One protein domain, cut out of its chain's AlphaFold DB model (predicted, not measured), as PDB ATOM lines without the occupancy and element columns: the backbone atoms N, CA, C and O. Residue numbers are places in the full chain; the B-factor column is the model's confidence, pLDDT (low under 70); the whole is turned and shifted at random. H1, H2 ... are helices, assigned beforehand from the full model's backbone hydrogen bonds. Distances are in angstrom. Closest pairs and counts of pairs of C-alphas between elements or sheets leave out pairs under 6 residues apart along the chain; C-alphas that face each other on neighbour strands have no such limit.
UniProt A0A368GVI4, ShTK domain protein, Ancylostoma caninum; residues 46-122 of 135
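Overview. This is residues 46 to 122 of the 135 residues of the protein "ShTK domain protein" of Ancylostoma caninum (UniProt A0A368GVI4). Five short helices are strung on a loop-rich, flat body: H1 sits near the middle, between H3 and H4, little H2 makes a corner with H3, and H5 lies off by itself at one end of the long axis. A long loop, residues 77 to 99, arches from H3 round to H4. The 77 printed residues hold named helices in the order H1 to H5 and no named strand; the class is all helix, though just 31 of the 77 residues are in named elements. The whole is compact, with a radius of gyration of the C-alphas of 12.6 A and spans of 41 by 30 by 15 A.

Along the chain. From Glu 46, read on to C-alpha 57 at (-10.540, -34.262, 12.316), where H1, residues 57 to 62, begins; it is 8.5 A long. Next come H2, residues 65 to 68, 4.8 A, and H3, residues 70 to 76, 9.9 A. Find C-alpha 100 at (-18.571, -40.569, 8.291); from there H4 runs 13.1 A to residue 108. H5, residues 116 to 120, covers 6.8 A and ends at (-4.853, -36.834, -7.775).

Arrangement. Look at C-alphas 57 and 76, the closest of H1 and H3 at 7.5 A: these helices only just touch, with 3 pairs of C-alphas within 8 A, at a shallow tilt of 30 degrees, opposite ways. H1 and H4 only just touch, also with 3 pairs, closest at C-alphas 59 and 107, 6.9 A; the tilt is steep, 39 degrees, the same way. H2 and H3 touch only at the corner, and only just, with 3 pairs, closest at C-alphas 66 and 73, 5.6 A. H5 touches no helix. Every O i to N i+4 pair is within hydrogen-bond range in H1, H3 and H5, 3 of 5 are in H4, and H2 is too short for one.

Size, cuts and confidence. The farthest C-alphas, of Glu 46 and Ala 121, are 40.8 A apart. The printed part has no cut; the link from H3 to H4 is long, 23 residues. Check the B-factor column for pLDDT under 70 at residues 46 to 48, 87 to 109 and 113 to 122; the mean of the printed part is 71.5.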
ATOM      1  N   GLU A  46     -26.598 -33.799  24.952       59.59
ATOM      2  CA  GLU A  46     -25.974 -34.293  23.742       59.59
ATOM      3  C   GLU A  46     -26.262 -33.258  22.662       59.59
ATOM      4  O   GLU A  46     -27.412 -32.931  22.362       59.59
ATOM      5  N   ASP A  47     -25.196 -32.632  22.185       67.31
ATOM      6  CA  ASP A  47     -25.313 -31.548  21.238       67.31
ATOM      7  C   ASP A  47     -25.359 -32.166  19.844       67.31
ATOM      8  O   ASP A  47     -24.337 -32.565  19.289       67.31
ATOM      9  N   GLU A  48     -26.560 -32.255  19.275       65.12
ATOM     10  CA  GLU A  48     -26.772 -32.677  17.884       65.12
ATOM     11  C   GLU A  48     -25.970 -31.816  16.887       65.12
ATOM     12  O   GLU A  48     -25.700 -32.245  15.765       65.12
ATOM     13  N   SER A  49     -25.557 -30.603  17.280       75.81
ATOM     14  CA  SER A  49     -24.699 -29.727  16.474       75.81
ATOM     15  C   SER A  49     -23.198 -29.981  16.663       75.81
ATOM     16  O   SER A  49     -22.380 -29.449  15.908       75.81
ATOM     17  N   CYS A  50     -22.819 -30.839  17.611       81.19
ATOM     18  CA  CYS A  50     -21.443 -31.235  17.860       81.19
ATOM     19  C   CYS A  50     -20.975 -32.253  16.821       81.19
ATOM     20  O   CYS A  50     -20.931 -33.455  17.066       81.19
ATOM     21  N   VAL A  51     -20.610 -31.765  15.641       77.56
ATOM     22  CA  VAL A  51     -20.159 -32.596  14.523       77.56
ATOM     23  C   VAL A  51     -18.769 -32.180  14.059       77.56
ATOM     24  O   VAL A  51     -18.410 -31.003  14.074       77.56
ATOM     25  N   ASN A  52     -17.968 -33.149  13.616       79.56
ATOM     26  CA  ASN A  52     -16.787 -32.844  12.814       79.56
ATOM     27  C   ASN A  52     -17.232 -32.415  11.409       79.56
ATOM     28  O   ASN A  52     -18.072 -33.061  10.787       79.56
ATOM     29  N   LEU A  53     -16.642 -31.338  10.901       79.38
ATOM     30  CA  LEU A  53     -16.919 -30.787   9.575       79.38
ATOM     31  C   LEU A  53     -15.862 -31.174   8.537       79.38
ATOM     32  O   LEU A  53     -15.995 -30.810   7.368       79.38
ATOM     33  N   HIS A  54     -14.798 -31.866   8.945       77.81
ATOM     34  CA  HIS A  54     -13.744 -32.292   8.037       77.81
ATOM     35  C   HIS A  54     -13.303 -33.719   8.307       77.81
ATOM     36  O   HIS A  54     -12.944 -34.079   9.425       77.81
ATOM     37  N   GLU A  55     -13.127 -34.475   7.232       72.06
ATOM     38  CA  GLU A  55     -12.882 -35.910   7.286       72.06
ATOM     39  C   GLU A  55     -11.532 -36.336   7.888       72.06
ATOM     40  O   GLU A  55     -11.201 -37.509   7.971       72.06
ATOM     41  N   CYS A  56     -10.710 -35.381   8.299       77.31
ATOM     42  CA  CYS A  56      -9.411 -35.627   8.921       77.31
ATOM     43  C   CYS A  56      -9.346 -35.134  10.362       77.31
ATOM     44  O   CYS A  56      -8.255 -35.100  10.934       77.31
ATOM     45  N   CYS A  57     -10.484 -34.775  10.957       81.50
ATOM     46  CA  CYS A  57     -10.540 -34.262  12.316       81.50
ATOM     47  C   CYS A  57      -9.913 -35.217  13.338       81.50
ATOM     48  O   CYS A  57      -9.112 -34.765  14.152       81.50
ATOM     49  N   GLY A  58     -10.151 -36.531  13.229       78.81
ATOM     50  CA  GLY A  58      -9.490 -37.522  14.087       78.81
ATOM     51  C   GLY A  58      -7.963 -37.547  13.922       78.81
ATOM     52  O   GLY A  58      -7.226 -37.546  14.906       78.81
ATOM     53  N   THR A  59      -7.464 -37.478  12.681       79.88
ATOM     54  CA  THR A  59      -6.013 -37.432  12.412       79.88
ATOM     55  C   THR A  59      -5.375 -36.152  12.948       79.88
ATOM     56  O   THR A  59      -4.293 -36.198  13.529       79.88
ATOM     57  N   TRP A  60      -6.004 -34.998  12.735       84.75
ATOM     58  CA  TRP A  60      -5.484 -33.712  13.198       84.75
ATOM     59  C   TRP A  60      -5.523 -33.604  14.721       84.75
ATOM     60  O   TRP A  60      -4.539 -33.178  15.321       84.75
ATOM     61  N   ALA A  61      -6.597 -34.071  15.359       86.50
ATOM     62  CA  ALA A  61      -6.674 -34.152  16.812       86.50
ATOM     63  C   ALA A  61      -5.563 -35.047  17.384       86.50
ATOM     64  O   ALA A  61      -4.823 -34.604  18.259       86.50
ATOM     65  N   GLY A  62      -5.352 -36.242  16.818       82.88
ATOM     66  CA  GLY A  62      -4.260 -37.140  17.216       82.88
ATOM     67  C   GLY A  62      -2.851 -36.577  16.978       82.88
ATOM     68  O   GLY A  62      -1.906 -36.985  17.648       82.88
ATOM     69  N   LYS A  63      -2.694 -35.614  16.059       85.62
ATOM     70  CA  LYS A  63      -1.442 -34.866  15.838       85.62
ATOM     71  C   LYS A  63      -1.236 -33.700  16.813       85.62
ATOM     72  O   LYS A  63      -0.174 -33.083  16.780       85.62
ATOM     73  N   GLY A  64      -2.216 -33.389  17.662       91.31
ATOM     74  CA  GLY A  64      -2.163 -32.251  18.582       91.31
ATOM     75  C   GLY A  64      -2.591 -30.918  17.957       91.31
ATOM     76  O   GLY A  64      -2.296 -29.852  18.503       91.31
ATOM     77  N   ASP A  65      -3.307 -30.924  16.825       92.06
ATOM     78  CA  ASP A  65      -3.827 -29.682  16.230       92.06
ATOM     79  C   ASP A  65      -4.871 -29.012  17.138       92.06
ATOM     80  O   ASP A  65      -5.077 -27.803  17.045       92.06
ATOM     81  N   CYS A  66      -5.490 -29.758  18.059       94.38
ATOM     82  CA  CYS A  66      -6.384 -29.194  19.073       94.38
ATOM     83  C   CYS A  66      -5.690 -28.146  19.959       94.38
ATOM     84  O   CYS A  66      -6.336 -27.178  20.369       94.38
ATOM     85  N   ASP A  67      -4.390 -28.322  20.208       95.50
ATOM     86  CA  ASP A  67      -3.577 -27.445  21.053       95.50
ATOM     87  C   ASP A  67      -2.795 -26.425  20.226       95.50
ATOM     88  O   ASP A  67      -2.704 -25.254  20.589       95.50
ATOM     89  N   THR A  68      -2.253 -26.849  19.081       96.31
ATOM     90  CA  THR A  68      -1.433 -25.980  18.222       96.31
ATOM     91  C   THR A  68      -2.268 -25.074  17.313       96.31
ATOM     92  O   THR A  68      -1.803 -24.004  16.917       96.31
ATOM     93  N   LYS A  69      -3.512 -25.462  16.990       91.75
ATOM     94  CA  LYS A  69      -4.461 -24.713  16.141       91.75
ATOM     95  C   LYS A  69      -5.877 -24.687  16.743       91.75
ATOM     96  O   LYS A  69      -6.853 -25.036  16.070       91.75
ATOM     97  N   PRO A  70      -6.036 -24.202  17.985       92.56
ATOM     98  CA  PRO A  70      -7.274 -24.344  18.747       92.56
ATOM     99  C   PRO A  70      -8.472 -23.649  18.090       92.56
ATOM    100  O   PRO A  70      -9.583 -24.163  18.148       92.56
ATOM    101  N   GLN A  71      -8.260 -22.506  17.430       90.31
ATOM    102  CA  GLN A  71      -9.323 -21.742  16.761       90.31
ATOM    103  C   GLN A  71      -9.899 -22.493  15.550       90.31
ATOM    104  O   GLN A  71     -11.113 -22.604  15.386       90.31
ATOM    105  N   VAL A  72      -9.010 -23.060  14.728       89.31
ATOM    106  CA  VAL A  72      -9.388 -23.822  13.532       89.31
ATOM    107  C   VAL A  72     -10.079 -25.112  13.950       89.31
ATOM    108  O   VAL A  72     -11.169 -25.421  13.473       89.31
ATOM    109  N   MET A  73      -9.484 -25.833  14.897       91.12
ATOM    110  CA  MET A  73     -10.015 -27.113  15.340       91.12
ATOM    111  C   MET A  73     -11.317 -26.984  16.130       91.12
ATOM    112  O   MET A  73     -12.173 -27.842  15.986       91.12
ATOM    113  N   SER A  74     -11.529 -25.914  16.898       89.88
ATOM    114  CA  SER A  74     -12.817 -25.707  17.584       89.88
ATOM    115  C   SER A  74     -13.953 -25.397  16.610       89.88
ATOM    116  O   SER A  74     -15.103 -25.677  16.913       89.88
ATOM    117  N   THR A  75     -13.641 -24.834  15.441       88.44
ATOM    118  CA  THR A  75     -14.646 -24.541  14.409       88.44
ATOM    119  C   THR A  75     -14.928 -25.761  13.537       88.44
ATOM    120  O   THR A  75     -16.072 -26.037  13.202       88.44
ATOM    121  N   ILE A  76     -13.878 -26.481  13.138       86.75
ATOM    122  CA  ILE A  76     -13.970 -27.541  12.126       86.75
ATOM    123  C   ILE A  76     -14.089 -28.927  12.764       86.75
ATOM    124  O   ILE A  76     -14.744 -29.804  12.217       86.75
ATOM    125  N   CYS A  77     -13.457 -29.141  13.912       89.75
ATOM    126  CA  CYS A  77     -13.310 -30.443  14.558       89.75
ATOM    127  C   CYS A  77     -13.695 -30.415  16.049       89.75
ATOM    128  O   CYS A  77     -12.934 -30.923  16.884       89.75
ATOM    129  N   PRO A  78     -14.837 -29.809  16.426       88.44
ATOM    130  CA  PRO A  78     -15.174 -29.599  17.827       88.44
ATOM    131  C   PRO A  78     -15.349 -30.925  18.582       88.44
ATOM    132  O   PRO A  78     -14.862 -31.044  19.705       88.44
ATOM    133  N   ALA A  79     -15.938 -31.943  17.948       85.44
ATOM    134  CA  ALA A  79     -16.099 -33.272  18.534       85.44
ATOM    135  C   ALA A  79     -14.744 -33.976  18.754       85.44
ATOM    136  O   ALA A  79     -14.461 -34.444  19.853       85.44
ATOM    137  N   SER A  80     -13.864 -33.991  17.743       85.69
ATOM    138  CA  SER A  80     -12.541 -34.644  17.855       85.69
ATOM    139  C   SER A  80     -11.616 -33.977  18.869       85.69
ATOM    140  O   SER A  80     -10.752 -34.636  19.439       85.69
ATOM    141  N   CYS A  81     -11.787 -32.676  19.100       90.75
ATOM    142  CA  CYS A  81     -11.046 -31.935  20.117       90.75
ATOM    143  C   CYS A  81     -11.772 -31.833  21.458       90.75
ATOM    144  O   CYS A  81     -11.396 -30.990  22.275       90.75
ATOM    145  N   ALA A  82     -12.817 -32.640  21.672       89.06
ATOM    146  CA  ALA A  82     -13.607 -32.675  22.902       89.06
ATOM    147  C   ALA A  82     -14.110 -31.286  23.354       89.06
ATOM    148  O   ALA A  82     -14.224 -31.003  24.544       89.06
ATOM    149  N   ARG A  83     -14.400 -30.394  22.398       89.50
ATOM    150  CA  ARG A  83     -14.974 -29.059  22.651       89.50
ATOM    151  C   ARG A  83     -16.481 -29.107  22.868       89.50
ATOM    152  O   ARG A  83     -17.047 -28.159  23.399       89.50
ATOM    153  N   CYS A  84     -17.103 -30.206  22.473       86.62
ATOM    154  CA  CYS A  84     -18.502 -30.518  22.696       86.62
ATOM    155  C   CYS A  84     -18.651 -32.037  22.836       86.62
ATOM    156  O   CYS A  84     -17.723 -32.793  22.522       86.62
ATOM    157  N   LYS A  85     -19.811 -32.481  23.328       82.38
ATOM    158  CA  LYS A  85     -20.144 -33.900  23.421       82.38
ATOM    159  C   LYS A  85     -21.107 -34.258  22.283       82.38
ATOM    160  O   LYS A  85     -22.257 -33.821  22.332       82.38
ATOM    161  N   PRO A  86     -20.660 -35.024  21.277       72.44
ATOM    162  CA  PRO A  86     -21.540 -35.476  20.211       72.44
ATOM    163  C   PRO A  86     -22.568 -36.470  20.748       72.44
ATOM    164  O   PRO A  86     -22.262 -37.272  21.632       72.44
ATOM    165  N   ALA A  87     -23.770 -36.433  20.174       67.44
ATOM    166  CA  ALA A  87     -24.814 -37.441  20.380       67.44
ATOM    167  C   ALA A  87     -24.497 -38.790  19.699       67.44
ATOM    168  O   ALA A  87     -25.201 -39.778  19.880       67.44
ATOM    169  N   TYR A  88     -23.422 -38.833  18.906       63.47
ATOM    170  CA  TYR A  88     -22.897 -40.030  18.261       63.47
ATOM    171  C   TYR A  88     -21.539 -40.401  18.860       63.47
ATOM    172  O   TYR A  88     -20.777 -39.546  19.317       63.47
ATOM    173  N   ASN A  89     -21.195 -41.685  18.834       57.81
ATOM    174  CA  ASN A  89     -19.886 -42.114  19.296       57.81
ATOM    175  C   ASN A  89     -18.815 -41.727  18.243       57.81
ATOM    176  O   ASN A  89     -18.875 -42.097  17.071       57.81
ATOM    177  N   VAL A  90     -17.847 -40.904  18.675       57.31
ATOM    178  CA  VAL A  90     -16.755 -40.347  17.844       57.31
ATOM    179  C   VAL A  90     -15.783 -41.430  17.374       57.31
ATOM    180  O   VAL A  90     -15.049 -41.223  16.409       57.31
ATOM    181  N   VAL A  91     -15.780 -42.569  18.073       50.62
ATOM    182  CA  VAL A  91     -14.989 -43.769  17.799       50.62
ATOM    183  C   VAL A  91     -15.817 -44.851  17.075       50.62
ATOM    184  O   VAL A  91     -15.290 -45.483  16.164       50.62
ATOM    185  N   ASP A  92     -17.119 -44.974  17.372       49.56
ATOM    186  CA  ASP A  92     -18.073 -45.955  16.817       49.56
ATOM    187  C   ASP A  92     -19.341 -45.261  16.287       49.56
ATOM    188  O   ASP A  92     -20.349 -45.076  16.964       49.56
ATOM    189  N   ASN A  93     -19.295 -44.821  15.043       50.47
ATOM    190  CA  ASN A  93     -20.319 -43.955  14.471       50.47
ATOM    191  C   ASN A  93     -21.444 -44.765  13.823       50.47
ATOM    192  O   ASN A  93     -21.437 -45.073  12.627       50.47
ATOM    193  N   GLU A  94     -22.455 -45.070  14.618       54.66
ATOM    194  CA  GLU A  94     -23.780 -45.339  14.087       54.66
ATOM    195  C   GLU A  94     -24.665 -44.121  14.332       54.66
ATOM    196  O   GLU A  94     -25.261 -43.963  15.393       54.66
ATOM    197  N   SER A  95     -24.699 -43.216  13.353       49.62
ATOM    198  CA  SER A  95     -25.928 -42.684  12.740       49.62
ATOM    199  C   SER A  95     -25.651 -41.382  11.976       49.62
ATOM    200  O   SER A  95     -24.968 -40.480  12.445       49.62
ATOM    201  N   SER A  96     -26.232 -41.290  10.771       46.78
ATOM    202  CA  SER A  96     -26.289 -40.099   9.896       46.78
ATOM    203  C   SER A  96     -25.175 -39.922   8.839       46.78
ATOM    204  O   SER A  96     -24.820 -38.825   8.419       46.78
ATOM    205  N   GLY A  97     -24.710 -41.029   8.263       49.78
ATOM    206  CA  GLY A  97     -25.037 -41.354   6.865       49.78
ATOM    207  C   GLY A  97     -24.490 -40.542   5.675       49.78
ATOM    208  O   GLY A  97     -24.822 -40.934   4.560       49.78
ATOM    209  N   ARG A  98     -23.673 -39.484   5.800       48.94
ATOM    210  CA  ARG A  98     -23.018 -38.898   4.593       48.94
ATOM    211  C   ARG A  98     -21.574 -38.421   4.706       48.94
ATOM    212  O   ARG A  98     -20.908 -38.368   3.677       48.94
ATOM    213  N   TYR A  99     -21.068 -38.137   5.902       48.41
ATOM    214  CA  TYR A  99     -19.695 -37.628   6.068       48.41
ATOM    215  C   TYR A  99     -18.756 -38.616   6.778       48.41
ATOM    216  O   TYR A  99     -17.542 -38.547   6.611       48.41
ATOM    217  N   TRP A 100     -19.316 -39.611   7.470       50.91
ATOM    218  CA  TRP A 100     -18.571 -40.569   8.291       50.91
ATOM    219  C   TRP A 100     -17.689 -41.554   7.504       50.91
ATOM    220  O   TRP A 100     -16.548 -41.820   7.875       50.91
ATOM    221  N   MET A 101     -18.182 -42.076   6.376       48.41
ATOM    222  CA  MET A 101     -17.445 -43.073   5.583       48.41
ATOM    223  C   MET A 101     -16.169 -42.503   4.944       48.41
ATOM    224  O   MET A 101     -15.248 -43.260   4.631       48.41
ATOM    225  N   ALA A 102     -16.089 -41.177   4.779       54.97
ATOM    226  CA  ALA A 102     -14.891 -40.515   4.289       54.97
ATOM    227  C   ALA A 102     -13.795 -40.465   5.360       54.97
ATOM    228  O   ALA A 102     -12.638 -40.682   5.016       54.97
ATOM    229  N   GLU A 103     -14.123 -40.239   6.638       56.66
ATOM    230  CA  GLU A 103     -13.097 -39.981   7.658       56.66
ATOM    231  C   GLU A 103     -12.237 -41.214   7.942       56.66
ATOM    232  O   GLU A 103     -11.006 -41.176   7.838       56.66
ATOM    233  N   ASN A 104     -12.889 -42.344   8.223       55.22
ATOM    234  CA  ASN A 104     -12.190 -43.578   8.570       55.22
ATOM    235  C   ASN A 104     -11.435 -44.146   7.357       55.22
ATOM    236  O   ASN A 104     -10.244 -44.435   7.447       55.22
ATOM    237  N   CYS A 105     -12.060 -44.180   6.174       64.19
ATOM    238  CA  CYS A 105     -11.373 -44.645   4.967       64.19
ATOM    239  C   CYS A 105     -10.166 -43.759   4.598       64.19
ATOM    240  O   CYS A 105      -9.088 -44.254   4.248       64.19
ATOM    241  N   ARG A 106     -10.297 -42.433   4.726       62.94
ATOM    242  CA  ARG A 106      -9.212 -41.495   4.419       62.94
ATOM    243  C   ARG A 106      -8.056 -41.606   5.413       62.94
ATOM    244  O   ARG A 106      -6.899 -41.445   5.015       62.94
ATOM    245  N   MET A 107      -8.350 -41.934   6.667       62.28
ATOM    246  CA  MET A 107      -7.349 -42.229   7.687       62.28
ATOM    247  C   MET A 107      -6.605 -43.542   7.394       62.28
ATOM    248  O   MET A 107      -5.375 -43.521   7.341       62.28
ATOM    249  N   GLN A 108      -7.315 -44.643   7.107       60.94
ATOM    250  CA  GLN A 108      -6.702 -45.953   6.813       60.94
ATOM    251  C   GLN A 108      -5.824 -45.932   5.555       60.94
ATOM    252  O   GLN A 108      -4.780 -46.578   5.501       60.94
ATOM    253  N   CYS A 109      -6.207 -45.150   4.544       68.44
ATOM    254  CA  CYS A 109      -5.411 -44.974   3.329       68.44
ATOM    255  C   CYS A 109      -4.359 -43.849   3.412       68.44
ATOM    256  O   CYS A 109      -3.743 -43.501   2.401       68.44
ATOM    257  N   GLY A 110      -4.138 -43.252   4.590       70.94
ATOM    258  CA  GLY A 110      -3.110 -42.223   4.796       70.94
ATOM    259  C   GLY A 110      -3.337 -40.936   3.993       70.94
ATOM    260  O   GLY A 110      -2.414 -40.150   3.770       70.94
ATOM    261  N   PHE A 111      -4.561 -40.691   3.540       72.44
ATOM    262  CA  PHE A 111      -4.911 -39.532   2.724       72.44
ATOM    263  C   PHE A 111      -5.023 -38.242   3.548       72.44
ATOM    264  O   PHE A 111      -4.879 -37.158   2.992       72.44
ATOM    265  N   CYS A 112      -5.191 -38.331   4.870       74.31
ATOM    266  CA  CYS A 112      -5.161 -37.172   5.771       74.31
ATOM    267  C   CYS A 112      -3.761 -36.554   5.964       74.31
ATOM    268  O   CYS A 112      -3.618 -35.518   6.617       74.31
ATOM    269  N   GLY A 113      -2.721 -37.175   5.393       68.25
ATOM    270  CA  GLY A 113      -1.369 -36.621   5.289       68.25
ATOM    271  C   GLY A 113      -1.020 -36.035   3.917       68.25
ATOM    272  O   GLY A 113       0.081 -35.516   3.772       68.25
ATOM    273  N   LYS A 114      -1.914 -36.120   2.920       66.88
ATOM    274  CA  LYS A 114      -1.665 -35.685   1.537       66.88
ATOM    275  C   LYS A 114      -2.532 -34.479   1.190       66.88
ATOM    276  O   LYS A 114      -3.704 -34.406   1.560       66.88
ATOM    277  N   THR A 115      -1.988 -33.540   0.429       61.31
ATOM    278  CA  THR A 115      -2.776 -32.463  -0.174       61.31
ATOM    279  C   THR A 115      -3.763 -33.031  -1.195       61.31
ATOM    280  O   THR A 115      -3.589 -34.120  -1.755       61.31
ATOM    281  N   ARG A 116      -4.812 -32.257  -1.496       57.72
ATOM    282  CA  ARG A 116      -5.785 -32.608  -2.543       57.72
ATOM    283  C   ARG A 116      -5.087 -32.883  -3.882       57.72
ATOM    284  O   ARG A 116      -5.444 -33.834  -4.566       57.72
ATOM    285  N   LYS A 117      -4.027 -32.122  -4.192       54.72
ATOM    286  CA  LYS A 117      -3.213 -32.283  -5.405       54.72
ATOM    287  C   LYS A 117      -2.451 -33.611  -5.447       54.72
ATOM    288  O   LYS A 117      -2.442 -34.281  -6.473       54.72
ATOM    289  N   GLU A 118      -1.858 -34.011  -4.327       56.88
ATOM    290  CA  GLU A 118      -1.131 -35.283  -4.194       56.88
ATOM    291  C   GLU A 118      -2.063 -36.497  -4.224       56.88
ATOM    292  O   GLU A 118      -1.667 -37.580  -4.644       56.88
ATOM    293  N   THR A 119      -3.324 -36.308  -3.832       54.47
ATOM    294  CA  THR A 119      -4.355 -37.344  -3.946       54.47
ATOM    295  C   THR A 119      -4.693 -37.636  -5.422       54.47
ATOM    296  O   THR A 119      -4.924 -38.794  -5.763       54.47
ATOM    297  N   TYR A 120      -4.622 -36.643  -6.328       51.47
ATOM    298  CA  TYR A 120      -4.853 -36.834  -7.775       51.47
ATOM    299  C   TYR A 120      -3.761 -37.650  -8.478       51.47
ATOM    300  O   TYR A 120      -4.055 -38.383  -9.420       51.47
ATOM    301  N   ALA A 121      -2.512 -37.579  -8.009       48.44
ATOM    302  CA  ALA A 121      -1.398 -38.342  -8.579       48.44
ATOM    303  C   ALA A 121      -1.445 -39.848  -8.230       48.44
ATOM    304  O   ALA A 121      -0.691 -40.633  -8.798       48.44
ATOM    305  N   GLY A 122      -2.332 -40.252  -7.310       48.66
ATOM    306  CA  GLY A 122      -2.499 -41.627  -6.825       48.66
ATOM    307  C   GLY A 122      -3.646 -42.429  -7.455       48.66
ATOM    308  O   GLY A 122      -3.983 -43.486  -6.919       48.66
TER     309      GLY A 122